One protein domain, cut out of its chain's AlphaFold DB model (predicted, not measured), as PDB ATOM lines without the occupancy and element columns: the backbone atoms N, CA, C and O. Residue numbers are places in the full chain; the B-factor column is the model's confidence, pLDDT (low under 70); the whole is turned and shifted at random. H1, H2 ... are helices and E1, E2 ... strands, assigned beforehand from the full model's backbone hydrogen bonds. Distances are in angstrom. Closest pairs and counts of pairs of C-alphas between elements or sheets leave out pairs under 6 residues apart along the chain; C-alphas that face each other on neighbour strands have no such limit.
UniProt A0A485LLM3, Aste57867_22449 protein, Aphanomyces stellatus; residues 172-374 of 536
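This is residues 172 to 374 of the 536 residues of the protein "Aste57867_22449 protein" of Aphanomyces stellatus (UniProt A0A485LLM3). Two long helices, H1 and H4, run side by side at a slant, opposite ways, and make the core; toward one end of the longest axis lies the hairpin E1 and E2 with H2 and H3, toward the other the small sheet E3 E5 E4 with H5 and H6. H7 packs on both long helices, H8 packs on H1, and the tail, residues 368 to 374 with H9, sticks out. The printed part has 203 residues with nine named helices and six named strands, in the order H1 H2 H3 E1 E2 H4 E3 H5 H6 E4 E5 H7 E6 H8 H9; the class is mostly helix, with helices holding 95 and strands 23 of the 118 residues in named elements, and both sheets are antiparallel. It is compact, with a radius of gyration of the C-alphas of 17.4 A and spans of 57 by 45 by 32 A.

Look first for the larger sheet: E3 at residues 280 to 282, E5 at 323 to 326 and E4 at 315 to 317. H5 is residues 283 to 293, 15.2 A long, and H6 is 303 to 307. Before E3 runs H4, residues 256 to 275, 28.4 A. Find C-alpha 179 at (152.426, 171.371, 198.067); from there H1 runs 30.2 A to C-alpha 199 at (153.842, 201.344, 201.228). H2 is residues 206 to 215, H3 227 to 234, E1 239 to 243 and E2 248 to 252. Later come H7 at 336 to 343, E6 at 353 to 355, H8 at 358 to 365 and H9 at 370 to 373, ending at (154.312, 190.829, 174.481).

In the sheet, N 281 and O 324 of E3 and E5 are 3.0 A apart, and N 316 and O 325 of the hairpin E4 and E5 2.8 A. E3, H5 H6 and E4 make a split strand-helix-strand unit, two strands running the same way with E5 between them, its crossover right-handed. H4 only grazes this sheet with residues 269 to 275. H4 touches H6, closest at C-alphas 265 and 306, 5.5 A. H1, the hub, touches H4 at C-alphas 190 and 260, their closest, 6.8 A, opposite ways at a steep tilt of 36 degrees, only just steep. H7 touches H4, closest at C-alphas 267 and 336, 5.9 A. H8 touches H1, closest at C-alphas 188 and 361, 6.6 A. H1 also touches H3, about perpendicular at 76 degrees, closest at C-alphas 189 and 231, 6.3 A. In the hairpin E1 and E2, N 240 and O 251 are 2.9 A apart; the C-alphas of Phe 206 in H2 and Gln 249 in E2, their closest, are 5.5 A apart. E6 pairs with no named strand, but its residues 353 to 354 pair antiparallel with 172 to 173. Every O i to N i+4 pair is within hydrogen-bond range in H1, H2, H3, H5, H6 and H7; H4 has 15 of 16, H8 2 of 4, and H9 is too short for one.

The C-alphas farthest apart, of Ala 245 and Ser 320, are 58.1 A apart. The printed part has no cut, and H2 to H3 is the long link. Mean pLDDT of the printed part is 73.3; look for values under 70 at, among others, residues 215 to 226, 294 to 307 and 357 to 374.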
ATOM      1  N   PHE A 172     141.985 173.932 205.582       65.88
ATOM      2  CA  PHE A 172     142.234 172.576 205.095       65.88
ATOM      3  C   PHE A 172     143.226 171.900 206.048       65.88
ATOM      4  O   PHE A 172     144.078 172.592 206.606       65.88
ATOM      5  N   ASN A 173     143.169 170.582 206.234       72.62
ATOM      6  CA  ASN A 173     144.198 169.893 207.020       72.62
ATOM      7  C   ASN A 173     145.532 169.947 206.264       72.62
ATOM      8  O   ASN A 173     145.558 169.759 205.046       72.62
ATOM      9  N   LEU A 174     146.637 170.174 206.972       73.38
ATOM     10  CA  LEU A 174     147.982 170.249 206.397       73.38
ATOM     11  C   LEU A 174     148.328 169.016 205.534       73.38
ATOM     12  O   LEU A 174     148.950 169.159 204.484       73.38
ATOM     13  N   SER A 175     147.874 167.831 205.950       72.12
ATOM     14  CA  SER A 175     148.013 166.548 205.243       72.12
ATOM     15  C   SER A 175     147.261 166.453 203.904       72.12
ATOM     16  O   SER A 175     147.735 165.780 202.987       72.12
ATOM     17  N   ASP A 176     146.118 167.131 203.762       68.50
ATOM     18  CA  ASP A 176     145.276 167.105 202.553       68.50
ATOM     19  C   ASP A 176     145.731 168.122 201.487       68.50
ATOM     20  O   ASP A 176     145.328 168.060 200.316       68.50
ATOM     21  N   VAL A 177     146.564 169.095 201.870       71.75
ATOM     22  CA  VAL A 177     146.980 170.188 200.989       71.75
ATOM     23  C   VAL A 177     148.133 169.771 200.084       71.75
ATOM     24  O   VAL A 177     149.234 169.433 200.507       71.75
ATOM     25  N   ARG A 178     147.911 169.896 198.773       77.81
ATOM     26  CA  ARG A 178     148.968 169.686 197.782       77.81
ATOM     27  C   ARG A 178     149.977 170.831 197.863       77.81
ATOM     28  O   ARG A 178     149.621 171.981 197.618       77.81
ATOM     29  N   GLU A 179     151.247 170.485 198.047       80.44
ATOM     30  CA  GLU A 179     152.426 171.371 198.067       80.44
ATOM     31  C   GLU A 179     152.373 172.554 197.074       80.44
ATOM     32  O   GLU A 179     152.695 173.685 197.424       80.44
ATOM     33  N   LYS A 180     151.902 172.344 195.835       74.75
ATOM     34  CA  LYS A 180     151.781 173.432 194.843       74.75
ATOM     35  C   LYS A 180     150.816 174.550 195.286       74.75
ATOM     36  O   LYS A 180     151.079 175.715 195.007       74.75
ATOM     37  N   ASP A 181     149.697 174.201 195.921       73.56
ATOM     38  CA  ASP A 181     148.609 175.116 196.283       73.56
ATOM     39  C   ASP A 181     148.945 175.844 197.600       73.56
ATOM     40  O   ASP A 181     148.665 177.040 197.737       73.56
ATOM     41  N   PHE A 182     149.679 175.165 198.496       81.38
ATOM     42  CA  PHE A 182     150.406 175.791 199.603       81.38
ATOM     43  C   PHE A 182     151.400 176.836 199.078       81.38
ATOM     44  O   PHE A 182     151.291 178.008 199.420       81.38
ATOM     45  N   ALA A 183     152.314 176.451 198.179       80.69
ATOM     46  CA  ALA A 183     153.340 177.343 197.639       80.69
ATOM     47  C   ALA A 183     152.759 178.561 196.889       80.69
ATOM     48  O   ALA A 183     153.321 179.654 196.977       80.69
ATOM     49  N   TYR A 184     151.621 178.417 196.194       76.31
ATOM     50  CA  TYR A 184     150.895 179.553 195.606       76.31
ATOM     51  C   TYR A 184     150.323 180.506 196.665       76.31
ATOM     52  O   TYR A 184     150.463 181.722 196.526       76.31
ATOM     53  N   THR A 185     149.700 179.970 197.719       79.62
ATOM     54  CA  THR A 185     149.126 180.775 198.813       79.62
ATOM     55  C   THR A 185     150.230 181.479 199.610       79.62
ATOM     56  O   THR A 185     150.149 182.680 199.857       79.62
ATOM     57  N   PHE A 186     151.316 180.767 199.915       85.88
ATOM     58  CA  PHE A 186     152.504 181.297 200.576       85.88
ATOM     59  C   PHE A 186     153.124 182.451 199.778       85.88
ATOM     60  O   PHE A 186     153.255 183.558 200.298       85.88
ATOM     61  N   ALA A 187     153.412 182.245 198.486       81.88
ATOM     62  CA  ALA A 187     153.981 183.275 197.614       81.88
ATOM     63  C   ALA A 187     153.105 184.540 197.514       81.88
ATOM     64  O   ALA A 187     153.626 185.652 197.437       81.88
ATOM     65  N   PHE A 188     151.778 184.387 197.541       81.88
ATOM     66  CA  PHE A 188     150.844 185.510 197.610       81.88
ATOM     67  C   PHE A 188     150.991 186.303 198.919       81.88
ATOM     68  O   PHE A 188     151.116 187.528 198.876       81.88
ATOM     69  N   CYS A 189     151.036 185.620 200.067       86.31
ATOM     70  CA  CYS A 189     151.201 186.258 201.373       86.31
ATOM     71  C   CYS A 189     152.544 186.995 201.504       86.31
ATOM     72  O   CYS A 189     152.560 188.111 202.021       86.31
ATOM     73  N   LEU A 190     153.646 186.452 200.965       87.00
ATOM     74  CA  LEU A 190     154.942 187.152 200.968       87.00
ATOM     75  C   LEU A 190     154.879 188.476 200.198       87.00
ATOM     76  O   LEU A 190     155.336 189.500 200.700       87.00
ATOM     77  N   ARG A 191     154.254 188.480 199.014       81.50
ATOM     78  CA  ARG A 191     154.100 189.690 198.187       81.50
ATOM     79  C   ARG A 191     153.195 190.733 198.823       81.50
ATOM     80  O   ARG A 191     153.441 191.922 198.647       81.50
ATOM     81  N   PHE A 192     152.162 190.308 199.552       85.06
ATOM     82  CA  PHE A 192     151.345 191.230 200.334       85.06
ATOM     83  C   PHE A 192     152.180 191.905 201.430       85.06
ATOM     84  O   PHE A 192     152.138 193.125 201.564       85.06
ATOM     85  N   CYS A 193     152.975 191.138 202.180       88.19
ATOM     86  CA  CYS A 193     153.826 191.676 203.243       88.19
ATOM     87  C   CYS A 193     154.943 192.582 202.711       88.19
ATOM     88  O   CYS A 193     155.209 193.627 203.290       88.19
ATOM     89  N   GLU A 194     155.557 192.224 201.587       85.94
ATOM     90  CA  GLU A 194     156.548 193.043 200.890       85.94
ATOM     91  C   GLU A 194     155.967 194.384 200.420       85.94
ATOM     92  O   GLU A 194     156.528 195.446 200.692       85.94
ATOM     93  N   TYR A 195     154.807 194.342 199.761       86.06
ATOM     94  CA  TYR A 195     154.047 195.535 199.400       86.06
ATOM     95  C   TYR A 195     153.718 196.384 200.638       86.06
ATOM     96  O   TYR A 195     153.910 197.600 200.619       86.06
ATOM     97  N   PHE A 196     153.277 195.743 201.725       88.69
ATOM     98  CA  PHE A 196     152.912 196.417 202.964       88.69
ATOM     99  C   PHE A 196     154.106 197.139 203.601       88.69
ATOM    100  O   PHE A 196     153.997 198.319 203.910       88.69
ATOM    101  N   ILE A 197     155.260 196.476 203.729       87.69
ATOM    102  CA  ILE A 197     156.489 197.081 204.269       87.69
ATOM    103  C   ILE A 197     156.913 198.307 203.449       87.69
ATOM    104  O   ILE A 197     157.358 199.303 204.017       87.69
ATOM    105  N   HIS A 198     156.768 198.257 202.121       84.25
ATOM    106  CA  HIS A 198     157.175 199.352 201.242       84.25
ATOM    107  C   HIS A 198     156.179 200.520 201.152       84.25
ATOM    108  O   HIS A 198     156.613 201.632 200.865       84.25
ATOM    109  N   GLN A 199     154.876 200.299 201.360       86.06
ATOM    110  CA  GLN A 199     153.842 201.344 201.228       86.06
ATOM    111  C   GLN A 199     153.296 201.847 202.572       86.06
ATOM    112  O   GLN A 199     152.841 202.984 202.661       86.06
ATOM    113  N   TYR A 200     153.353 201.024 203.621       88.69
ATOM    114  CA  TYR A 200     152.781 201.299 204.941       88.69
ATOM    115  C   TYR A 200     153.781 200.998 206.082       88.69
ATOM    116  O   TYR A 200     153.446 200.273 207.021       88.69
ATOM    117  N   PRO A 201     155.012 201.558 206.062       84.38
ATOM    118  CA  PRO A 201     156.033 201.276 207.081       84.38
ATOM    119  C   PRO A 201     155.635 201.735 208.494       84.38
ATOM    120  O   PRO A 201     156.092 201.151 209.471       84.38
ATOM    121  N   LYS A 202     154.759 202.746 208.610       86.06
ATOM    122  CA  LYS A 202     154.160 203.212 209.877       86.06
ATOM    123  C   LYS A 202     152.887 202.436 210.276       86.06
ATOM    124  O   LYS A 202     152.282 202.757 211.292       86.06
ATOM    125  N   GLY A 203     152.481 201.428 209.498       87.94
ATOM    126  CA  GLY A 203     151.214 200.708 209.655       87.94
ATOM    127  C   GLY A 203     150.032 201.345 208.913       87.94
ATOM    128  O   GLY A 203     150.111 202.487 208.460       87.94
ATOM    129  N   CYS A 204     148.938 200.589 208.762       89.00
ATOM    130  CA  CYS A 204     147.615 201.078 208.339       89.00
ATOM    131  C   CYS A 204     146.521 200.017 208.601       89.00
ATOM    132  O   CYS A 204     146.813 198.905 209.048       89.00
ATOM    133  N   SER A 205     145.246 200.323 208.328       87.94
ATOM    134  CA  SER A 205     144.167 199.337 208.495       87.94
ATOM    135  C   SER A 205     144.242 198.212 207.454       87.94
ATOM    136  O   SER A 205     144.555 198.428 206.278       87.94
ATOM    137  N   PHE A 206     143.898 196.987 207.869       84.75
ATOM    138  CA  PHE A 206     143.894 195.803 207.002       84.75
ATOM    139  C   PHE A 206     143.062 196.023 205.730       84.75
ATOM    140  O   PHE A 206     143.471 195.618 204.640       84.75
ATOM    141  N   TYR A 207     141.917 196.703 205.840       83.69
ATOM    142  CA  TYR A 207     141.055 197.008 204.698       83.69
ATOM    143  C   TYR A 207     141.711 197.975 203.700       83.69
ATOM    144  O   TYR A 207     141.656 197.725 202.495       83.69
ATOM    145  N   ALA A 208     142.387 199.029 204.175       85.12
ATOM    146  CA  ALA A 208     143.093 199.972 203.308       85.12
ATOM    147  C   ALA A 208     144.236 199.282 202.546       85.12
ATOM    148  O   ALA A 208     144.288 199.355 201.315       85.12
ATOM    149  N   ALA A 209     145.088 198.534 203.256       84.56
ATOM    150  CA  ALA A 209     146.182 197.779 202.650       84.56
ATOM    151  C   ALA A 209     145.697 196.765 201.606       84.56
ATOM    152  O   ALA A 209     146.253 196.678 200.513       84.56
ATOM    153  N   THR A 210     144.649 195.998 201.919       79.25
ATOM    154  CA  THR A 210     144.138 194.946 201.024       79.25
ATOM    155  C   THR A 210     143.419 195.512 199.804       79.25
ATOM    156  O   THR A 210     143.661 195.029 198.697       79.25
ATOM    157  N   LYS A 211     142.635 196.589 199.955       81.69
ATOM    158  CA  LYS A 211     142.029 197.311 198.825       81.69
ATOM    159  C   LYS A 211     143.098 197.885 197.889       81.69
ATOM    160  O   LYS A 211     143.021 197.688 196.677       81.69
ATOM    161  N   SER A 212     144.107 198.547 198.454       81.19
ATOM    162  CA  SER A 212     145.189 199.198 197.707       81.19
ATOM    163  C   SER A 212     146.109 198.180 197.007       81.19
ATOM    164  O   SER A 212     146.436 198.343 195.831       81.19
ATOM    165  N   PHE A 213     146.427 197.056 197.663       82.31
ATOM    166  CA  PHE A 213     147.160 195.941 197.050       82.31
ATOM    167  C   PHE A 213     146.415 195.340 195.852       82.31
ATOM    168  O   PHE A 213     147.011 195.152 194.794       82.31
ATOM    169  N   CYS A 214     145.114 195.059 195.982       70.06
ATOM    170  CA  CYS A 214     144.327 194.473 194.889       70.06
ATOM    171  C   CYS A 214     144.194 195.436 193.695       70.06
ATOM    172  O   CYS A 214     144.297 195.007 192.540       70.06
ATOM    173  N   ALA A 215     144.075 196.742 193.965       67.75
ATOM    174  CA  ALA A 215     144.032 197.780 192.938       67.75
ATOM    175  C   ALA A 215     145.291 197.804 192.046       67.75
ATOM    176  O   ALA A 215     145.159 198.016 190.841       67.75
ATOM    177  N   GLN A 216     146.486 197.486 192.573       67.75
ATOM    178  CA  GLN A 216     147.718 197.387 191.763       67.75
ATOM    179  C   GLN A 216     147.647 196.346 190.630       67.75
ATOM    180  O   GLN A 216     148.421 196.422 189.675       67.75
ATOM    181  N   TYR A 217     146.728 195.381 190.720       62.53
ATOM    182  CA  TYR A 217     146.530 194.323 189.724       62.53
ATOM    183  C   TYR A 217     145.200 194.458 188.968       62.53
ATOM    184  O   TYR A 217     144.821 193.545 188.235       62.53
ATOM    185  N   GLY A 218     144.476 195.570 189.150       52.28
ATOM    186  CA  GLY A 218     143.144 195.768 188.572       52.28
ATOM    187  C   GLY A 218     142.084 194.811 189.129       52.28
ATOM    188  O   GLY A 218     141.112 194.509 188.439       52.28
ATOM    189  N   VAL A 219     142.279 194.295 190.349       55.22
ATOM    190  CA  VAL A 219     141.325 193.409 191.029       55.22
ATOM    191  C   VAL A 219     140.493 194.234 192.006       55.22
ATOM    192  O   VAL A 219     141.035 194.856 192.918       55.22
ATOM    193  N   GLU A 220     139.174 194.226 191.830       53.62
ATOM    194  CA  GLU A 220     138.261 194.837 192.794       53.62
ATOM    195  C   GLU A 220     138.222 194.016 194.093       53.62
ATOM    196  O   GLU A 220     138.156 192.785 194.073       53.62
ATOM    197  N   TRP A 221     138.283 194.704 195.233       60.34
ATOM    198  CA  TRP A 221     138.311 194.080 196.551       60.34
ATOM    199  C   TRP A 221     136.981 194.261 197.275       60.34
ATOM    200  O   TRP A 221     136.677 195.343 197.774       60.34
ATOM    201  N   HIS A 222     136.224 193.172 197.390       55.59
ATOM    202  CA  HIS A 222     134.959 193.119 198.134       55.59
ATOM    203  C   HIS A 222     135.137 192.623 199.588       55.59
ATOM    204  O   HIS A 222     134.171 192.227 200.232       55.59
ATOM    205  N   GLY A 223     136.378 192.596 200.093       59.53
ATOM    206  CA  GLY A 223     136.736 191.952 201.359       59.53
ATOM    207  C   GLY A 223     136.913 190.429 201.252       59.53
ATOM    208  O   GLY A 223     136.385 189.770 200.357       59.53
ATOM    209  N   SER A 224     137.658 189.842 202.192       59.56
ATOM    210  CA  SER A 224     137.688 188.391 202.403       59.56
ATOM    211  C   SER A 224     137.955 188.060 203.864       59.56
ATOM    212  O   SER A 224     138.964 188.483 204.430       59.56
ATOM    213  N   VAL A 225     137.078 187.234 204.432       61.12
ATOM    214  CA  VAL A 225     137.228 186.660 205.777       61.12
ATOM    215  C   VAL A 225     138.436 185.724 205.894       61.12
ATOM    216  O   VAL A 225     138.967 185.569 206.983       61.12
ATOM    217  N   THR A 226     138.912 185.142 204.786       68.19
ATOM    218  CA  THR A 226     140.041 184.191 204.768       68.19
ATOM    219  C   THR A 226     141.401 184.893 204.775       68.19
ATOM    220  O   THR A 226     142.358 184.382 205.354       68.19
ATOM    221  N   LEU A 227     141.505 186.087 204.177       74.06
ATOM    222  CA  LEU A 227     142.795 186.762 203.985       74.06
ATOM    223  C   LEU A 227     143.466 187.180 205.305       74.06
ATOM    224  O   LEU A 227     144.687 187.107 205.425       74.06
ATOM    225  N   LYS A 228     142.686 187.576 206.314       75.94
ATOM    226  CA  LYS A 228     143.215 187.918 207.642       75.94
ATOM    227  C   LYS A 228     143.826 186.684 208.348       75.94
ATOM    228  O   LYS A 228     145.023 186.741 208.635       75.94
ATOM    229  N   PRO A 229     143.102 185.555 208.515       75.94
ATOM    230  CA  PRO A 229     143.671 184.276 208.949       75.94
ATOM    231  C   PRO A 229     144.913 183.834 208.169       75.94
ATOM    232  O   PRO A 229     145.861 183.346 208.772       75.94
ATOM    233  N   MET A 230     144.969 184.040 206.847       79.12
ATOM    234  CA  MET A 230     146.166 183.705 206.063       79.12
ATOM    235  C   MET A 230     147.392 184.526 206.453       79.12
ATOM    236  O   MET A 230     148.466 183.957 206.612       79.12
ATOM    237  N   LEU A 231     147.268 185.849 206.605       82.06
ATOM    238  CA  LEU A 231     148.407 186.671 207.028       82.06
ATOM    239  C   LEU A 231     148.835 186.327 208.461       82.06
ATOM    240  O   LEU A 231     150.032 186.268 208.733       82.06
ATOM    241  N   GLN A 232     147.874 186.030 209.340       81.44
ATOM    242  CA  GLN A 232     148.130 185.545 210.701       81.44
ATOM    243  C   GLN A 232     148.778 184.153 210.731       81.44
ATOM    244  O   GLN A 232     149.545 183.875 211.647       81.44
ATOM    245  N   PHE A 233     148.513 183.291 209.749       85.06
ATOM    246  CA  PHE A 233     149.184 182.003 209.606       85.06
ATOM    247  C   PHE A 233     150.576 182.192 208.986       85.06
ATOM    248  O   PHE A 233     151.585 182.111 209.681       85.06
ATOM    249  N   TYR A 234     150.640 182.525 207.692       85.31
ATOM    250  CA  TYR A 234     151.875 182.522 206.906       85.31
ATOM    251  C   TYR A 234     152.895 183.583 207.340       85.31
ATOM    252  O   TYR A 234     154.095 183.346 207.200       85.31
ATOM    253  N   CYS A 235     152.438 184.733 207.853       85.44
ATOM    254  CA  CYS A 235     153.243 185.954 207.953       85.44
ATOM    255  C   CYS A 235     153.175 186.685 209.311       85.44
ATOM    256  O   CYS A 235     153.620 187.829 209.389       85.44
ATOM    257  N   ASN A 236     152.697 186.052 210.387       84.12
ATOM    258  CA  ASN A 236     152.679 186.634 211.746       84.12
ATOM    259  C   ASN A 236     154.050 187.144 212.243       84.12
ATOM    260  O   ASN A 236     154.119 188.127 212.971       84.12
ATOM    261  N   ARG A 237     155.154 186.523 211.808       85.38
ATOM    262  CA  ARG A 237     156.531 186.969 212.104       85.38
ATOM    263  C   ARG A 237     156.911 188.278 211.390       85.38
ATOM    264  O   ARG A 237     157.847 188.955 211.811       85.38
ATOM    265  N   VAL A 238     156.194 188.634 210.319       88.75
ATOM    266  CA  VAL A 238     156.445 189.805 209.462       88.75
ATOM    267  C   VAL A 238     155.476 190.949 209.760       88.75
ATOM    268  O   VAL A 238     155.906 192.101 209.840       88.75
ATOM    269  N   LEU A 239     154.186 190.642 209.934       88.81
ATOM    270  CA  LEU A 239     153.127 191.610 210.222       88.81
ATOM    271  C   LEU A 239     152.434 191.291 211.548       88.81
ATOM    272  O   LEU A 239     151.855 190.215 211.710       88.81
ATOM    273  N   THR A 240     152.402 192.270 212.449       86.81
ATOM    274  CA  THR A 240     151.542 192.236 213.634       86.81
ATOM    275  C   THR A 240     150.126 192.630 213.218       86.81
ATOM    276  O   THR A 240     149.923 193.684 212.611       86.81
ATOM    277  N   VAL A 241     149.142 191.788 213.537       81.50
ATOM    278  CA  VAL A 241     147.724 192.004 213.205       81.50
ATOM    279  C   VAL A 241     146.971 192.357 214.485       81.50
ATOM    280  O   VAL A 241     146.545 191.449 215.204       81.50
ATOM    281  N   ASN A 242     146.829 193.651 214.786       80.25
ATOM    282  CA  ASN A 242     146.087 194.073 215.974       80.25
ATOM    283  C   ASN A 242     144.571 194.011 215.737       80.25
ATOM    284  O   ASN A 242     144.086 194.250 214.627       80.25
ATOM    285  N   ASN A 243     143.827 193.665 216.787       71.69
ATOM    286  CA  ASN A 243     142.397 193.365 216.746       71.69
ATOM    287  C   ASN A 243     141.627 194.256 217.726       71.69
ATOM    288  O   ASN A 243     140.878 193.752 218.561       71.69
ATOM    289  N   ASP A 244     141.823 195.570 217.619       68.31
ATOM    290  CA  ASP A 244     141.016 196.542 218.354       68.31
ATOM    291  C   ASP A 244     139.544 196.436 217.920       68.31
ATOM    292  O   ASP A 244     139.246 196.066 216.778       68.31
ATOM    293  N   ALA A 245     138.624 196.759 218.832       54.75
ATOM    294  CA  ALA A 245     137.198 196.445 218.696       54.75
ATOM    295  C   ALA A 245     136.523 197.035 217.439       54.75
ATOM    296  O   ALA A 245     135.542 196.473 216.955       54.75
ATOM    297  N   GLU A 246     137.054 198.134 216.897       60.12
ATOM    298  CA  GLU A 246     136.467 198.849 215.758       60.12
ATOM    299  C   GLU A 246     137.175 198.575 214.421       60.12
ATOM    300  O   GLU A 246     136.522 198.546 213.376       60.12
ATOM    301  N   GLN A 247     138.500 198.358 214.409       68.44
ATOM    302  CA  GLN A 247     139.267 198.129 213.177       68.44
ATOM    303  C   GLN A 247     140.456 197.182 213.378       68.44
ATOM    304  O   GLN A 247     141.261 197.329 214.292       68.44
ATOM    305  N   THR A 248     140.644 196.253 212.434       78.94
ATOM    306  CA  THR A 248     141.876 195.450 212.360       78.94
ATOM    307  C   THR A 248     143.012 196.279 211.764       78.94
ATOM    308  O   THR A 248     142.959 196.645 210.584       78.94
ATOM    309  N   GLN A 249     144.057 196.525 212.550       85.81
ATOM    310  CA  GLN A 249     145.267 197.217 212.104       85.81
ATOM    311  C   GLN A 249     146.367 196.230 211.704       85.81
ATOM    312  O   GLN A 249     146.465 195.123 212.237       85.81
ATOM    313  N   LEU A 250     147.210 196.645 210.761       87.50
ATOM    314  CA  LEU A 250     148.449 195.970 210.396       87.50
ATOM    315  C   LEU A 250     149.631 196.868 210.762       87.50
ATOM    316  O   LEU A 250     149.650 198.046 210.406       87.50
ATOM    317  N   LEU A 251     150.633 196.290 211.421       89.56
ATOM    318  CA  LEU A 251     151.915 196.925 211.729       89.56
ATOM    319  C   LEU A 251     153.052 196.034 211.213       89.56
ATOM    320  O   LEU A 251     152.920 194.809 211.176       89.56
ATOM    321  N   VAL A 252     154.187 196.627 210.840       89.00
ATOM    322  CA  VAL A 252     155.400 195.861 210.514       89.00
ATOM    323  C   VAL A 252     156.058 195.397 211.818       89.00
ATOM    324  O   VAL A 252     156.275 196.199 212.723       89.00
ATOM    325  N   SER A 253     156.385 194.107 211.922       87.81
ATOM    326  CA  SER A 253     157.158 193.560 213.048       87.81
ATOM    327  C   SER A 253     158.575 194.154 213.083       87.81
ATOM    328  O   SER A 253     159.137 194.473 212.033       87.81
ATOM    329  N   ARG A 254     159.201 194.252 214.267       84.81
ATOM    330  CA  ARG A 254     160.554 194.827 214.452       84.81
ATOM    331  C   ARG A 254     161.606 194.205 213.519       84.81
ATOM    332  O   ARG A 254     162.425 194.922 212.952       84.81
ATOM    333  N   ASP A 255     161.537 192.891 213.314       84.69
ATOM    334  CA  ASP A 255     162.405 192.121 212.409       84.69
ATOM    335  C   ASP A 255     161.744 191.824 211.044       84.69
ATOM    336  O   ASP A 255     162.229 190.990 210.279       84.69
ATOM    337  N   GLY A 256     160.642 192.498 210.690       84.25
ATOM    338  CA  GLY A 256     159.772 192.127 209.565       84.25
ATOM    339  C   GLY A 256     160.481 192.007 208.210       84.25
ATOM    340  O   GLY A 256     160.189 191.091 207.446       84.25
ATOM    341  N   ASN A 257     161.485 192.846 207.931       84.19
ATOM    342  CA  ASN A 257     162.324 192.720 206.729       84.19
ATOM    343  C   ASN A 257     163.181 191.437 206.723       84.19
ATOM    344  O   ASN A 257     163.317 190.777 205.692       84.19
ATOM    345  N   ARG A 258     163.748 191.066 207.877       84.62
ATOM    346  CA  ARG A 258     164.577 189.864 208.056       84.62
ATOM    347  C   ARG A 258     163.726 188.601 207.981       84.62
ATOM    348  O   ARG A 258     164.122 187.629 207.343       84.62
ATOM    349  N   GLU A 259     162.544 188.630 208.584       86.81
ATOM    350  CA  GLU A 259     161.576 187.535 208.540       86.81
ATOM    351  C   GLU A 259     160.931 187.392 207.145       86.81
ATOM    352  O   GLU A 259     160.753 186.273 206.668       86.81
ATOM    353  N   LEU A 260     160.709 188.481 206.399       87.81
ATOM    354  CA  LEU A 260     160.310 188.401 204.987       87.81
ATOM    355  C   LEU A 260     161.406 187.749 204.125       87.81
ATOM    356  O   LEU A 260     161.100 186.888 203.295       87.81
ATOM    357  N   ALA A 261     162.680 188.105 204.331       85.25
ATOM    358  CA  ALA A 261     163.805 187.459 203.649       85.25
ATOM    359  C   ALA A 261     163.918 185.964 204.013       85.25
ATOM    360  O   ALA A 261     164.099 185.128 203.124       85.25
ATOM    361  N   ARG A 262     163.709 185.617 205.293       85.75
ATOM    362  CA  ARG A 262     163.634 184.235 205.799       85.75
ATOM    363  C   ARG A 262     162.577 183.429 205.049       85.75
ATOM    364  O   ARG A 262     162.915 182.429 204.418       85.75
ATOM    365  N   LEU A 263     161.327 183.891 205.038       88.06
ATOM    366  CA  LEU A 263     160.229 183.210 204.347       88.06
ATOM    367  C   LEU A 263     160.452 183.131 202.826       88.06
ATOM    368  O   LEU A 263     160.189 182.098 202.207       88.06
ATOM    369  N   THR A 264     161.008 184.184 202.220       86.88
ATOM    370  CA  THR A 264     161.340 184.209 200.785       86.88
ATOM    371  C   THR A 264     162.415 183.180 200.429       86.88
ATOM    372  O   THR A 264     162.322 182.544 199.379       86.88
ATOM    373  N   SER A 265     163.402 182.956 201.305       85.75
ATOM    374  CA  SER A 265     164.456 181.955 201.084       85.75
ATOM    375  C   SER A 265     163.923 180.515 201.037       85.75
ATOM    376  O   SER A 265     164.443 179.711 200.269       85.75
ATOM    377  N   ILE A 266     162.845 180.194 201.769       87.38
ATOM    378  CA  ILE A 266     162.188 178.876 201.706       87.38
ATOM    379  C   ILE A 266     161.603 178.645 200.309       87.38
ATOM    380  O   ILE A 266     161.933 177.663 199.643       87.38
ATOM    381  N   LEU A 267     160.783 179.587 199.827       86.44
ATOM    382  CA  LEU A 267     160.195 179.520 198.486       86.44
ATOM    383  C   LEU A 267     161.281 179.499 197.394       86.44
ATOM    384  O   LEU A 267     161.108 178.860 196.355       86.44
ATOM    385  N   PHE A 268     162.408 180.177 197.634       84.69
ATOM    386  CA  PHE A 268     163.562 180.183 196.741       84.69
ATOM    387  C   PHE A 268     164.289 178.836 196.688       84.69
ATOM    388  O   PHE A 268     164.573 178.362 195.590       84.69
ATOM    389  N   CYS A 269     164.543 178.198 197.837       83.00
ATOM    390  CA  CYS A 269     165.232 176.909 197.936       83.00
ATOM    391  C   CYS A 269     164.559 175.844 197.059       83.00
ATOM    392  O   CYS A 269     165.159 175.335 196.106       83.00
ATOM    393  N   VAL A 270     163.264 175.619 197.301       85.19
ATOM    394  CA  VAL A 270     162.448 174.614 196.600       85.19
ATOM    395  C   VAL A 270     162.277 174.961 195.118       85.19
ATOM    396  O   VAL A 270     162.254 174.079 194.253       85.19
ATOM    397  N   TRP A 271     162.216 176.255 194.777       84.88
ATOM    398  CA  TRP A 271     162.197 176.686 193.380       84.88
ATOM    399  C   TRP A 271     163.520 176.392 192.659       84.88
ATOM    400  O   TRP A 271     163.485 175.903 191.528       84.88
ATOM    401  N   VAL A 272     164.681 176.634 193.286       81.56
ATOM    402  CA  VAL A 272     165.981 176.310 192.675       81.56
ATOM    403  C   VAL A 272     166.145 174.797 192.534       81.56
ATOM    404  O   VAL A 272     166.479 174.355 191.438       81.56
ATOM    405  N   GLN A 273     165.825 174.003 193.563       78.00
ATOM    406  CA  GLN A 273     165.824 172.528 193.499       78.00
ATOM    407  C   GLN A 273     165.056 172.010 192.277       78.00
ATOM    408  O   GLN A 273     165.577 171.240 191.471       78.00
ATOM    409  N   LYS A 274     163.832 172.511 192.091       80.38
ATOM    410  CA  LYS A 274     162.929 172.123 191.003       80.38
ATOM    411  C   LYS A 274     163.391 172.538 189.602       80.38
ATOM    412  O   LYS A 274     162.943 171.948 188.619       80.38
ATOM    413  N   HIS A 275     164.228 173.570 189.486       80.00
ATOM    414  CA  HIS A 275     164.650 174.135 188.199       80.00
ATOM    415  C   HIS A 275     166.126 173.899 187.846       80.00
ATOM    416  O   HIS A 275     166.485 174.066 186.680       80.00
ATOM    417  N   TYR A 276     166.953 173.487 188.807       77.50
ATOM    418  CA  TYR A 276     168.393 173.264 188.661       77.50
ATOM    419  C   TYR A 276     168.800 171.935 189.323       77.50
ATOM    420  O   TYR A 276     169.675 171.878 190.187       77.50
ATOM    421  N   THR A 277     168.159 170.847 188.884       71.44
ATOM    422  CA  THR A 277     168.352 169.461 189.363       71.44
ATOM    423  C   THR A 277     169.801 168.978 189.325       71.44
ATOM    424  O   THR A 277     170.179 168.098 190.085       71.44
ATOM    425  N   ASN A 278     170.629 169.566 188.459       71.75
ATOM    426  CA  ASN A 278     171.999 169.126 188.194       71.75
ATOM    427  C   ASN A 278     173.029 169.757 189.157       71.75
ATOM    428  O   ASN A 278     174.208 169.839 188.822       71.75
ATOM    429  N   GLY A 279     172.592 170.283 190.309       69.69
ATOM    430  CA  GLY A 279     173.466 170.862 191.341       69.69
ATOM    431  C   GLY A 279     174.173 172.170 190.955       69.69
ATOM    432  O   GLY A 279     175.017 172.641 191.712       69.69
ATOM    433  N   ALA A 280     173.849 172.775 189.808       75.19
ATOM    434  CA  ALA A 280     174.481 173.999 189.314       75.19
ATOM    435  C   ALA A 280     173.432 175.031 188.870       75.19
ATOM    436  O   ALA A 280     172.656 174.783 187.946       75.19
ATOM    437  N   ALA A 281     173.430 176.205 189.507       75.81
ATOM    438  CA  ALA A 281     172.479 177.286 189.243       75.81
ATOM    439  C   ALA A 281     173.206 178.623 188.974       75.81
ATOM    440  O   ALA A 281     173.831 179.164 189.891       75.81
ATOM    441  N   PRO A 282     173.141 179.203 187.755       78.25
ATOM    442  CA  PRO A 282     173.737 180.510 187.462       78.25
ATOM    443  C   PRO A 282     173.062 181.602 188.301       78.25
ATOM    444  O   PRO A 282     171.881 181.898 188.103       78.25
ATOM    445  N   TRP A 283     173.776 182.193 189.265       72.88
ATOM    446  CA  TRP A 283     173.127 182.854 190.406       72.88
ATOM    447  C   TRP A 283     172.310 184.083 190.002       72.88
ATOM    448  O   TRP A 283     171.175 184.270 190.453       72.88
ATOM    449  N   ILE A 284     172.850 184.889 189.083       74.88
ATOM    450  CA  ILE A 284     172.174 186.069 188.538       74.88
ATOM    451  C   ILE A 284     170.901 185.641 187.803       74.88
ATOM    452  O   ILE A 284     169.845 186.248 187.988       74.88
ATOM    453  N   GLU A 285     170.976 184.600 186.976       77.62
ATOM    454  CA  GLU A 285     169.852 184.148 186.159       77.62
ATOM    455  C   GLU A 285     168.751 183.528 187.024       77.62
ATOM    456  O   GLU A 285     167.600 183.954 186.931       77.62
ATOM    457  N   ALA A 286     169.109 182.601 187.917       78.31
ATOM    458  CA  ALA A 286     168.202 181.948 188.852       78.31
ATOM    459  C   ALA A 286     167.457 182.976 189.719       78.31
ATOM    460  O   ALA A 286     166.227 182.970 189.757       78.31
ATOM    461  N   THR A 287     168.172 183.943 190.312       76.94
ATOM    462  CA  THR A 287     167.559 185.038 191.088       76.94
ATOM    463  C   THR A 287     166.599 185.870 190.236       76.94
ATOM    464  O   THR A 287     165.480 186.172 190.653       76.94
ATOM    465  N   ASN A 288     166.996 186.242 189.012       75.00
ATOM    466  CA  ASN A 288     166.140 187.026 188.118       75.00
ATOM    467  C   ASN A 288     164.909 186.236 187.634       75.00
ATOM    468  O   ASN A 288     163.844 186.836 187.481       75.00
ATOM    469  N   ARG A 289     165.030 184.925 187.394       78.12
ATOM    470  CA  ARG A 289     163.936 184.046 186.948       78.12
ATOM    471  C   ARG A 289     162.955 183.743 188.075       78.12
ATOM    472  O   ARG A 289     161.757 183.875 187.842       78.12
ATOM    473  N   PHE A 290     163.437 183.456 189.284       78.62
ATOM    474  CA  PHE A 290     162.614 183.371 190.493       78.62
ATOM    475  C   PHE A 290     161.818 184.661 190.710       78.62
ATOM    476  O   PHE A 290     160.587 184.640 190.757       78.62
ATOM    477  N   ARG A 291     162.522 185.803 190.725       74.00
ATOM    478  CA  ARG A 291     161.915 187.125 190.909       74.00
ATOM    479  C   ARG A 291     160.820 187.401 189.877       74.00
ATOM    480  O   ARG A 291     159.750 187.862 190.254       74.00
ATOM    481  N   ARG A 292     161.055 187.107 188.588       70.69
ATOM    482  CA  ARG A 292     160.017 187.224 187.543       70.69
ATOM    483  C   ARG A 292     158.853 186.265 187.791       70.69
ATOM    484  O   ARG A 292     157.708 186.688 187.711       70.69
ATOM    485  N   LYS A 293     159.130 184.995 188.112       72.75
ATOM    486  CA  LYS A 293     158.111 183.945 188.260       72.75
ATOM    487  C   LYS A 293     157.099 184.238 189.371       72.75
ATOM    488  O   LYS A 293     155.931 183.878 189.223       72.75
ATOM    489  N   PHE A 294     157.542 184.895 190.438       68.94
ATOM    490  CA  PHE A 294     156.703 185.335 191.552       68.94
ATOM    491  C   PHE A 294     156.494 186.857 191.582       68.94
ATOM    492  O   PHE A 294     156.032 187.372 192.588       68.94
ATOM    493  N   TYR A 295     156.821 187.590 190.509       65.31
ATOM    494  CA  TYR A 295     156.712 189.056 190.404       65.31
ATOM    495  C   TYR A 295     157.159 189.826 191.667       65.31
ATOM    496  O   TYR A 295     156.495 190.774 192.095       65.31
ATOM    497  N   LEU A 296     158.262 189.409 192.287       65.31
ATOM    498  CA  LEU A 296     158.886 190.167 193.371       65.31
ATOM    499  C   LEU A 296     159.560 191.427 192.757       65.31
ATOM    500  O   LEU A 296     160.043 191.377 191.616       65.31
ATOM    501  N   PRO A 297     159.602 192.583 193.440       58.72
ATOM    502  CA  PRO A 297     160.376 193.745 193.026       58.72
ATOM    503  C   PRO A 297     161.873 193.419 193.032       58.72
ATOM    504  O   PRO A 297     162.330 192.415 193.583       58.72
ATOM    505  N   ARG A 298     162.685 194.277 192.402       56.69
ATOM    506  CA  ARG A 298     164.151 194.144 192.421       56.69
ATOM    507  C   ARG A 298     164.703 194.600 193.777       56.69
ATOM    508  O   ARG A 298     165.444 195.578 193.835       56.69
ATOM    509  N   GLN A 299     164.356 193.879 194.846       49.84
ATOM    510  CA  GLN A 299     165.041 194.003 196.127       49.84
ATOM    511  C   GLN A 299     166.553 193.897 195.892       49.84
ATOM    512  O   GLN A 299     167.017 193.039 195.130       49.84
ATOM    513  N   LYS A 300     167.335 194.727 196.588       50.19
ATOM    514  CA  LYS A 300     168.777 194.510 196.755       50.19
ATOM    515  C   LYS A 300     169.003 193.411 197.805       50.19
ATOM    516  O   LYS A 300     169.703 193.637 198.786       50.19
ATOM    517  N   LEU A 301     168.401 192.233 197.600       49.88
ATOM    518  CA  LEU A 301     168.758 191.024 198.339       49.88
ATOM    519  C   LEU A 301     170.223 190.742 198.026       49.88
ATOM    520  O   LEU A 301     170.566 190.242 196.953       49.88
ATOM    521  N   SER A 302     171.096 191.147 198.946       54.47
ATOM    522  CA  SER A 302     172.484 190.725 198.923       54.47
ATOM    523  C   SER A 302     172.514 189.205 199.045       54.47
ATOM    524  O   SER A 302     171.618 188.601 199.635       54.47
ATOM    525  N   HIS A 303     173.561 188.582 198.507       56.19
ATOM    526  CA  HIS A 303     173.808 187.148 198.653       56.19
ATOM    527  C   HIS A 303     173.554 186.684 200.105       56.19
ATOM    528  O   HIS A 303     172.723 185.819 200.371       56.19
ATOM    529  N   TYR A 304     174.176 187.373 201.060       54.81
ATOM    530  CA  TYR A 304     174.063 187.103 202.492       54.81
ATOM    531  C   TYR A 304     172.628 187.165 203.046       54.81
ATOM    532  O   TYR A 304     172.306 186.386 203.937       54.81
ATOM    533  N   ALA A 305     171.747 188.014 202.507       61.12
ATOM    534  CA  ALA A 305     170.366 188.145 202.984       61.12
ATOM    535  C   ALA A 305     169.478 186.922 202.679       61.12
ATOM    536  O   ALA A 305     168.454 186.752 203.335       61.12
ATOM    537  N   LEU A 306     169.852 186.076 201.707       64.12
ATOM    538  CA  LEU A 306     169.146 184.822 201.407       64.12
ATOM    539  C   LEU A 306     169.853 183.575 201.950       64.12
ATOM    540  O   LEU A 306     169.166 182.605 202.242       64.12
ATOM    541  N   PHE A 307     171.182 183.573 202.098       66.12
ATOM    542  CA  PHE A 307     171.938 182.382 202.532       66.12
ATOM    543  C   PHE A 307     172.213 182.306 204.046       66.12
ATOM    544  O   PHE A 307     172.803 181.335 204.505       66.12
ATOM    545  N   ALA A 308     171.760 183.278 204.843       70.69
ATOM    546  CA  ALA A 308     171.935 183.298 206.303       70.69
ATOM    547  C   ALA A 308     170.978 182.366 207.093       70.69
ATOM    548  O   ALA A 308     170.748 182.593 208.282       70.69
ATOM    549  N   PHE A 309     170.399 181.340 206.458       79.88
ATOM    550  CA  PHE A 309     169.379 180.465 207.052       79.88
ATOM    551  C   PHE A 309     169.763 178.975 206.951       79.88
ATOM    552  O   PHE A 309     170.330 178.584 205.930       79.88
ATOM    553  N   PRO A 310     169.446 178.117 207.946       75.81
ATOM    554  CA  PRO A 310     169.935 176.730 207.999       75.81
ATOM    555  C   PRO A 310     169.658 175.879 206.748       75.81
ATOM    556  O   PRO A 310     170.575 175.259 206.216       75.81
ATOM    557  N   TRP A 311     168.435 175.916 206.208       79.31
ATOM    558  CA  TRP A 311     168.038 175.181 204.991       79.31
ATOM    559  C   TRP A 311     168.731 175.664 203.707       79.31
ATOM    560  O   TRP A 311     168.592 175.047 202.653       79.31
ATOM    561  N   MET A 312     169.480 176.766 203.781       77.56
ATOM    562  CA  MET A 312     170.258 177.323 202.677       77.56
ATOM    563  C   MET A 312     171.735 176.896 202.720       77.56
ATOM    564  O   MET A 312     172.470 177.187 201.778       77.56
ATOM    565  N   ALA A 313     172.167 176.152 203.747       76.25
ATOM    566  CA  ALA A 313     173.522 175.602 203.861       76.25
ATOM    567  C   ALA A 313     174.000 174.726 202.672       76.25
ATOM    568  O   ALA A 313     175.200 174.752 202.390       76.25
ATOM    569  N   PRO A 314     173.133 174.005 201.920       77.19
ATOM    570  CA  PRO A 314     173.542 173.304 200.696       77.19
ATOM    571  C   PRO A 314     174.096 174.214 199.586       77.19
ATOM    572  O   PRO A 314     174.799 173.733 198.697       77.19
ATOM    573  N   PHE A 315     173.783 175.515 199.597       77.69
ATOM    574  CA  PHE A 315     174.176 176.456 198.546       77.69
ATOM    575  C   PHE A 315     175.574 177.027 198.789       77.69
ATOM    576  O   PHE A 315     175.790 177.850 199.678       77.69
ATOM    577  N   LYS A 316     176.521 176.669 197.920       77.69
ATOM    578  CA  LYS A 316     177.890 177.189 197.935       77.69
ATOM    579  C   LYS A 316     178.154 178.009 196.677       77.69
ATOM    580  O   LYS A 316     178.082 177.517 195.552       77.69
ATOM    581  N   MET A 317     178.489 179.284 196.849       73.19
ATOM    582  CA  MET A 317     178.916 180.124 195.729       73.19
ATOM    583  C   MET A 317     180.300 179.685 195.247       73.19
ATOM    584  O   MET A 317     181.276 179.753 196.000       73.19
ATOM    585  N   ASN A 318     180.402 179.274 193.983       74.25
ATOM    586  CA  ASN A 318     181.693 179.020 193.361       74.25
ATOM    587  C   ASN A 318     182.406 180.367 193.171       74.25
ATOM    588  O   ASN A 318     181.975 181.189 192.372       74.25
ATOM    589  N   LYS A 319     183.496 180.619 193.906       69.06
ATOM    590  CA  LYS A 319     184.191 181.921 193.870       69.06
ATOM    591  C   LYS A 319     184.805 182.256 192.500       69.06
ATOM    592  O   LYS A 319     185.072 183.425 192.245       69.06
ATOM    593  N   SER A 320     184.988 181.266 191.623       74.75
ATOM    594  CA  SER A 320     185.565 181.435 190.283       74.75
ATOM    595  C   SER A 320     184.527 181.720 189.188       74.75
ATOM    596  O   SER A 320     184.906 182.113 188.087       74.75
ATOM    597  N   HIS A 321     183.226 181.525 189.448       68.50
ATOM    598  CA  HIS A 321     182.174 181.619 188.428       68.50
ATOM    599  C   HIS A 321     180.875 182.234 188.969       68.50
ATOM    600  O   HIS A 321     180.563 182.152 190.150       68.50
ATOM    601  N   ALA A 322     180.035 182.794 188.093       70.06
ATOM    602  CA  ALA A 322     178.721 183.329 188.470       70.06
ATOM    603  C   ALA A 322     177.655 182.224 188.701       70.06
ATOM    604  O   ALA A 322     176.523 182.324 188.225       70.06
ATOM    605  N   VAL A 323     178.011 181.167 189.439       74.94
ATOM    606  CA  VAL A 323     177.227 179.938 189.633       74.94
ATOM    607  C   VAL A 323     177.250 179.522 191.108       74.94
ATOM    608  O   VAL A 323     178.304 179.521 191.744       74.94
ATOM    609  N   TRP A 324     176.094 179.136 191.650       75.19
ATOM    610  CA  TRP A 324     176.034 178.336 192.873       75.19
ATOM    611  C   TRP A 324     176.190 176.860 192.520       75.19
ATOM    612  O   TRP A 324     175.427 176.339 191.703       75.19
ATOM    613  N   THR A 325     177.139 176.197 193.173       74.69
ATOM    614  CA  THR A 325     177.093 174.747 193.360       74.69
ATOM    615  C   THR A 325     176.126 174.482 194.508       74.69
ATOM    616  O   THR A 325     176.183 175.173 195.525       74.69
ATOM    617  N   VAL A 326     175.229 173.513 194.364       72.12
ATOM    618  CA  VAL A 326     174.276 173.157 195.415       72.12
ATOM    619  C   VAL A 326     174.430 171.683 195.753       72.12
ATOM    620  O   VAL A 326     174.086 170.805 194.962       72.12
ATOM    621  N   GLU A 327     175.022 171.430 196.917       68.88
ATOM    622  CA  GLU A 327     175.345 170.096 197.417       68.88
ATOM    623  C   GLU A 327     174.118 169.494 198.099       68.88
ATOM    624  O   GLU A 327     173.975 169.504 199.322       68.88
ATOM    625  N   TRP A 328     173.196 168.986 197.285       65.12
ATOM    626  CA  TRP A 328     172.070 168.213 197.787       65.12
ATOM    627  C   TRP A 328     172.557 166.876 198.346       65.12
ATOM    628  O   TRP A 328     173.163 166.081 197.626       65.12
ATOM    629  N   ALA A 329     172.214 166.588 199.603       53.34
ATOM    630  CA  ALA A 329     172.115 165.208 200.050       53.34
ATOM    631  C   ALA A 329     171.051 164.526 199.174       53.34
ATOM    632  O   ALA A 329     169.888 164.930 199.168       53.34
ATOM    633  N   VAL A 330     171.467 163.552 198.366       51.03
ATOM    634  CA  VAL A 330     170.575 162.890 197.412       51.03
ATOM    635  C   VAL A 330     169.591 162.010 198.176       51.03
ATOM    636  O   VAL A 330     169.989 160.964 198.673       51.03
ATOM    637  N   VAL A 331     168.321 162.420 198.228       51.22
ATOM    638  CA  VAL A 331     167.145 161.525 198.188       51.22
ATOM    639  C   VAL A 331     165.879 162.326 197.853       51.22
ATOM    640  O   VAL A 331     165.246 162.016 196.849       51.22
ATOM    641  N   ASP A 332     165.567 163.403 198.589       60.66
ATOM    642  CA  ASP A 332     164.294 164.129 198.446       60.66
ATOM    643  C   ASP A 332     164.418 165.660 198.460       60.66
ATOM    644  O   ASP A 332     165.276 166.252 199.114       60.66
ATOM    645  N   VAL A 333     163.497 166.306 197.737       60.31
ATOM    646  CA  VAL A 333     163.290 167.760 197.731       60.31
ATOM    647  C   VAL A 333     162.249 168.097 198.807       60.31
ATOM    648  O   VAL A 333     161.080 167.745 198.623       60.31
ATOM    649  N   PRO A 334     162.611 168.772 199.915       68.88
ATOM    650  CA  PRO A 334     161.636 169.157 200.928       68.88
ATOM    651  C   PRO A 334     160.651 170.176 200.344       68.88
ATOM    652  O   PRO A 334     161.040 171.109 199.641       68.88
ATOM    653  N   GLY A 335     159.360 170.004 200.627       81.62
ATOM    654  CA  GLY A 335     158.334 170.956 200.201       81.62
ATOM    655  C   GLY A 335     158.502 172.331 200.853       81.62
ATOM    656  O   GLY A 335     159.068 172.453 201.942       81.62
ATOM    657  N   VAL A 336     157.932 173.369 200.232       84.62
ATOM    658  CA  VAL A 336     157.728 174.681 200.870       84.62
ATOM    659  C   VAL A 336     156.907 174.491 202.145       84.62
ATOM    660  O   VAL A 336     157.193 175.128 203.154       84.62
ATOM    661  N   THR A 337     155.948 173.558 202.117       85.62
ATOM    662  CA  THR A 337     155.172 173.118 203.282       85.62
ATOM    663  C   THR A 337     156.081 172.556 204.382       85.62
ATOM    664  O   THR A 337     156.013 173.012 205.522       85.62
ATOM    665  N   ASN A 338     156.983 171.628 204.040       85.88
ATOM    666  CA  ASN A 338     157.874 170.958 204.995       85.88
ATOM    667  C   ASN A 338     158.819 171.959 205.673       85.88
ATOM    668  O   ASN A 338     158.818 172.063 206.894       85.88
ATOM    669  N   LEU A 339     159.562 172.749 204.888       86.50
ATOM    670  CA  LEU A 339     160.503 173.750 205.409       86.50
ATOM    671  C   LEU A 339     159.802 174.837 206.242       86.50
ATOM    672  O   LEU A 339     160.383 175.375 207.185       86.50
ATOM    673  N   TYR A 340     158.553 175.175 205.906       87.69
ATOM    674  CA  TYR A 340     157.752 176.114 206.685       87.69
ATOM    675  C   TYR A 340     157.369 175.534 208.058       87.69
ATOM    676  O   TYR A 340     157.546 176.200 209.079       87.69
ATOM    677  N   VAL A 341     156.902 174.285 208.107       86.75
ATOM    678  CA  VAL A 341     156.595 173.587 209.367       86.75
ATOM    679  C   VAL A 341     157.863 173.413 210.207       86.75
ATOM    680  O   VAL A 341     157.910 173.863 211.346       86.75
ATOM    681  N   GLU A 342     158.923 172.852 209.625       85.38
ATOM    682  CA  GLU A 342     160.169 172.500 210.316       85.38
ATOM    683  C   GLU A 342     160.910 173.717 210.900       85.38
ATOM    684  O   GLU A 342     161.511 173.628 211.971       85.38
ATOM    685  N   HIS A 343     160.884 174.866 210.211       81.06
ATOM    686  CA  HIS A 343     161.756 175.999 210.546       81.06
ATOM    687  C   HIS A 343     161.051 177.329 210.846       81.06
ATOM    688  O   HIS A 343     161.728 178.287 211.248       81.06
ATOM    689  N   ILE A 344     159.731 177.432 210.642       81.94
ATOM    690  CA  ILE A 344     158.945 178.651 210.910       81.94
ATOM    691  C   ILE A 344     157.860 178.398 211.960       81.94
ATOM    692  O   ILE A 344     157.738 179.210 212.879       81.94
ATOM    693  N   GLN A 345     157.107 177.298 211.836       81.25
ATOM    694  CA  GLN A 345     155.986 176.946 212.717       81.25
ATOM    695  C   GLN A 345     156.084 175.493 213.242       81.25
ATOM    696  O   GLN A 345     155.222 174.667 212.934       81.25
ATOM    697  N   PRO A 346     157.087 175.166 214.084       73.94
ATOM    698  CA  PRO A 346     157.332 173.800 214.571       73.94
ATOM    699  C   PRO A 346     156.277 173.270 215.561       73.94
ATOM    700  O   PRO A 346     156.410 172.160 216.065       73.94
ATOM    701  N   GLN A 347     155.235 174.054 215.860       75.06
ATOM    702  CA  GLN A 347     154.081 173.630 216.663       75.06
ATOM    703  C   GLN A 347     152.929 173.074 215.799       75.06
ATOM    704  O   GLN A 347     151.898 172.680 216.341       75.06
ATOM    705  N   LEU A 348     153.075 173.048 214.467       78.19
ATOM    706  CA  LEU A 348     152.076 172.475 213.564       78.19
ATOM    707  C   LEU A 348     152.167 170.947 213.510       78.19
ATOM    708  O   LEU A 348     153.238 170.362 213.365       78.19
ATOM    709  N   THR A 349     151.001 170.318 213.547       76.19
ATOM    710  CA  THR A 349     150.769 168.879 213.369       76.19
ATOM    711  C   THR A 349     150.180 168.586 211.979       76.19
ATOM    712  O   THR A 349     149.666 169.501 211.332       76.19
ATOM    713  N   PRO A 350     150.168 167.323 211.503       67.75
ATOM    714  CA  PRO A 350     149.491 166.954 210.250       67.75
ATOM    715  C   PRO A 350     147.994 167.314 210.210       67.75
ATOM    716  O   PRO A 350     147.469 167.633 209.146       67.75
ATOM    717  N   ASP A 351     147.335 167.324 211.372       67.56
ATOM    718  CA  ASP A 351     145.923 167.699 211.548       67.56
ATOM    719  C   ASP A 351     145.706 169.220 211.664       67.56
ATOM    720  O   ASP A 351     144.581 169.688 211.846       67.56
ATOM    721  N   SER A 352     146.775 170.023 211.598       77.00
ATOM    722  CA  SER A 352     146.669 171.475 211.730       77.00
ATOM    723  C   SER A 352     145.933 172.091 210.546       77.00
ATOM    724  O   SER A 352     146.261 171.862 209.382       77.00
ATOM    725  N   GLN A 353     144.942 172.916 210.868       75.94
ATOM    726  CA  GLN A 353     144.092 173.598 209.904       75.94
ATOM    727  C   GLN A 353     144.783 174.833 209.313       75.94
ATOM    728  O   GLN A 353     145.037 175.812 210.014       75.94
ATOM    729  N   ILE A 354     145.040 174.804 208.005       74.81
ATOM    730  CA  ILE A 354     145.736 175.858 207.262       74.81
ATOM    731  C   ILE A 354     144.804 176.562 206.254       74.81
ATOM    732  O   ILE A 354     144.062 175.894 205.532       74.81
ATOM    733  N   PRO A 355     144.786 177.906 206.182       75.81
ATOM    734  CA  PRO A 355     143.909 178.641 205.267       75.81
ATOM    735  C   PRO A 355     144.517 178.752 203.857       75.81
ATOM    736  O   PRO A 355     145.680 179.120 203.715       75.81
ATOM    737  N   LEU A 356     143.732 178.506 202.799       70.81
ATOM    738  CA  LEU A 356     144.184 178.612 201.396       70.81
ATOM    739  C   LEU A 356     143.418 179.670 200.590       70.81
ATOM    740  O   LEU A 356     142.294 180.037 200.927       70.81
ATOM    741  N   PHE A 357     144.014 180.142 199.484       64.31
ATOM    742  CA  PHE A 357     143.477 181.280 198.720       64.31
ATOM    743  C   PHE A 357     143.396 181.075 197.210       64.31
ATOM    744  O   PHE A 357     143.975 181.800 196.397       64.31
ATOM    745  N   GLU A 358     142.641 180.060 196.818       53.16
ATOM    746  CA  GLU A 358     142.724 179.508 195.471       53.16
ATOM    747  C   GLU A 358     142.088 180.360 194.349       53.16
ATOM    748  O   GLU A 358     142.342 180.084 193.178       53.16
ATOM    749  N   ASP A 359     141.257 181.364 194.663       48.62
ATOM    750  CA  ASP A 359     140.468 182.115 193.664       48.62
ATOM    751  C   ASP A 359     141.187 183.382 193.152       48.62
ATOM    752  O   ASP A 359     141.354 183.567 191.939       48.62
ATOM    753  N   MET A 360     141.653 184.262 194.052       46.34
ATOM    754  CA  MET A 360     142.381 185.467 193.622       46.34
ATOM    755  C   MET A 360     143.837 185.158 193.279       46.34
ATOM    756  O   MET A 360     144.365 185.773 192.359       46.34
ATOM    757  N   ALA A 361     144.481 184.181 193.933       48.78
ATOM    758  CA  ALA A 361     145.856 183.810 193.596       48.78
ATOM    759  C   ALA A 361     145.965 183.359 192.127       48.78
ATOM    760  O   ALA A 361     146.815 183.858 191.396       48.78
ATOM    761  N   LEU A 362     145.053 182.516 191.629       47.53
ATOM    762  CA  LEU A 362     145.035 182.167 190.201       47.53
ATOM    763  C   LEU A 362     144.788 183.390 189.300       47.53
ATOM    764  O   LEU A 362     145.366 183.482 188.223       47.53
ATOM    765  N   SER A 363     144.004 184.371 189.751       46.38
ATOM    766  CA  SER A 363     143.771 185.616 189.000       46.38
ATOM    767  C   SER A 363     144.977 186.574 188.992       46.38
ATOM    768  O   SER A 363     145.115 187.349 188.049       46.38
ATOM    769  N   LEU A 364     145.848 186.497 190.006       48.12
ATOM    770  CA  LEU A 364     147.039 187.338 190.201       48.12
ATOM    771  C   LEU A 364     148.352 186.682 189.716       48.12
ATOM    772  O   LEU A 364     149.318 187.392 189.443       48.12
ATOM    773  N   PHE A 365     148.405 185.344 189.624       50.91
ATOM    774  CA  PHE A 365     149.617 184.561 189.318       50.91
ATOM    775  C   PHE A 365     149.499 183.595 188.136       50.91
ATOM    776  O   PHE A 365     150.519 183.020 187.733       50.91
ATOM    777  N   GLU A 366     148.318 183.405 187.537       51.16
ATOM    778  CA  GLU A 366     148.317 182.964 186.143       51.16
ATOM    779  C   GLU A 366     148.980 184.068 185.313       51.16
ATOM    780  O   GLU A 366     148.492 185.201 185.326       51.16
ATOM    781  N   PRO A 367     150.066 183.775 184.574       42.72
ATOM    782  CA  PRO A 367     150.652 184.777 183.711       42.72
ATOM    783  C   PRO A 367     149.601 185.189 182.682       42.72
ATOM    784  O   PRO A 367     149.112 184.377 181.890       42.72
ATOM    785  N   ASN A 368     149.284 186.478 182.659       38.91
ATOM    786  CA  ASN A 368     148.804 187.098 181.439       38.91
ATOM    787  C   ASN A 368     149.985 187.056 180.460       38.91
ATOM    788  O   ASN A 368     150.772 187.992 180.409       38.91
ATOM    789  N   GLU A 369     150.124 185.958 179.707       39.16
ATOM    790  CA  GLU A 369     151.166 185.788 178.673       39.16
ATOM    791  C   GLU A 369     151.091 186.932 177.622       39.16
ATOM    792  O   GLU A 369     152.093 187.290 177.016       39.16
ATOM    793  N   VAL A 370     149.937 187.610 177.531       36.56
ATOM    794  CA  VAL A 370     149.673 188.859 176.782       36.56
ATOM    795  C   VAL A 370     150.498 190.074 177.270       36.56
ATOM    796  O   VAL A 370     150.780 190.977 176.487       36.56
ATOM    797  N   LEU A 371     150.902 190.119 178.548       36.53
ATOM    798  CA  LEU A 371     151.635 191.241 179.171       36.53
ATOM    799  C   LEU A 371     153.171 191.097 179.144       36.53
ATOM    800  O   LEU A 371     153.865 191.993 179.621       36.53
ATOM    801  N   GLU A 372     153.723 190.010 178.589       42.66
ATOM    802  CA  GLU A 372     155.143 190.002 178.179       42.66
ATOM    803  C   GLU A 372     155.329 190.464 176.720       42.66
ATOM    804  O   GLU A 372     156.404 190.946 176.374       42.66
ATOM    805  N   GLU A 373     154.284 190.386 175.884       36.16
ATOM    806  CA  GLU A 373     154.312 190.829 174.481       36.16
ATOM    807  C   GLU A 373     153.916 192.312 174.339       36.16
ATOM    808  O   GLU A 373     154.602 193.088 173.671       36.16
ATOM    809  N   ALA A 374     152.886 192.763 175.065       34.94
ATOM    810  CA  ALA A 374     152.646 194.186 175.294       34.94
ATOM    811  C   ALA A 374     153.526 194.675 176.459       34.94
ATOM    812  O   ALA A 374     153.139 194.548 177.617       34.94
TER     813      ALA A 374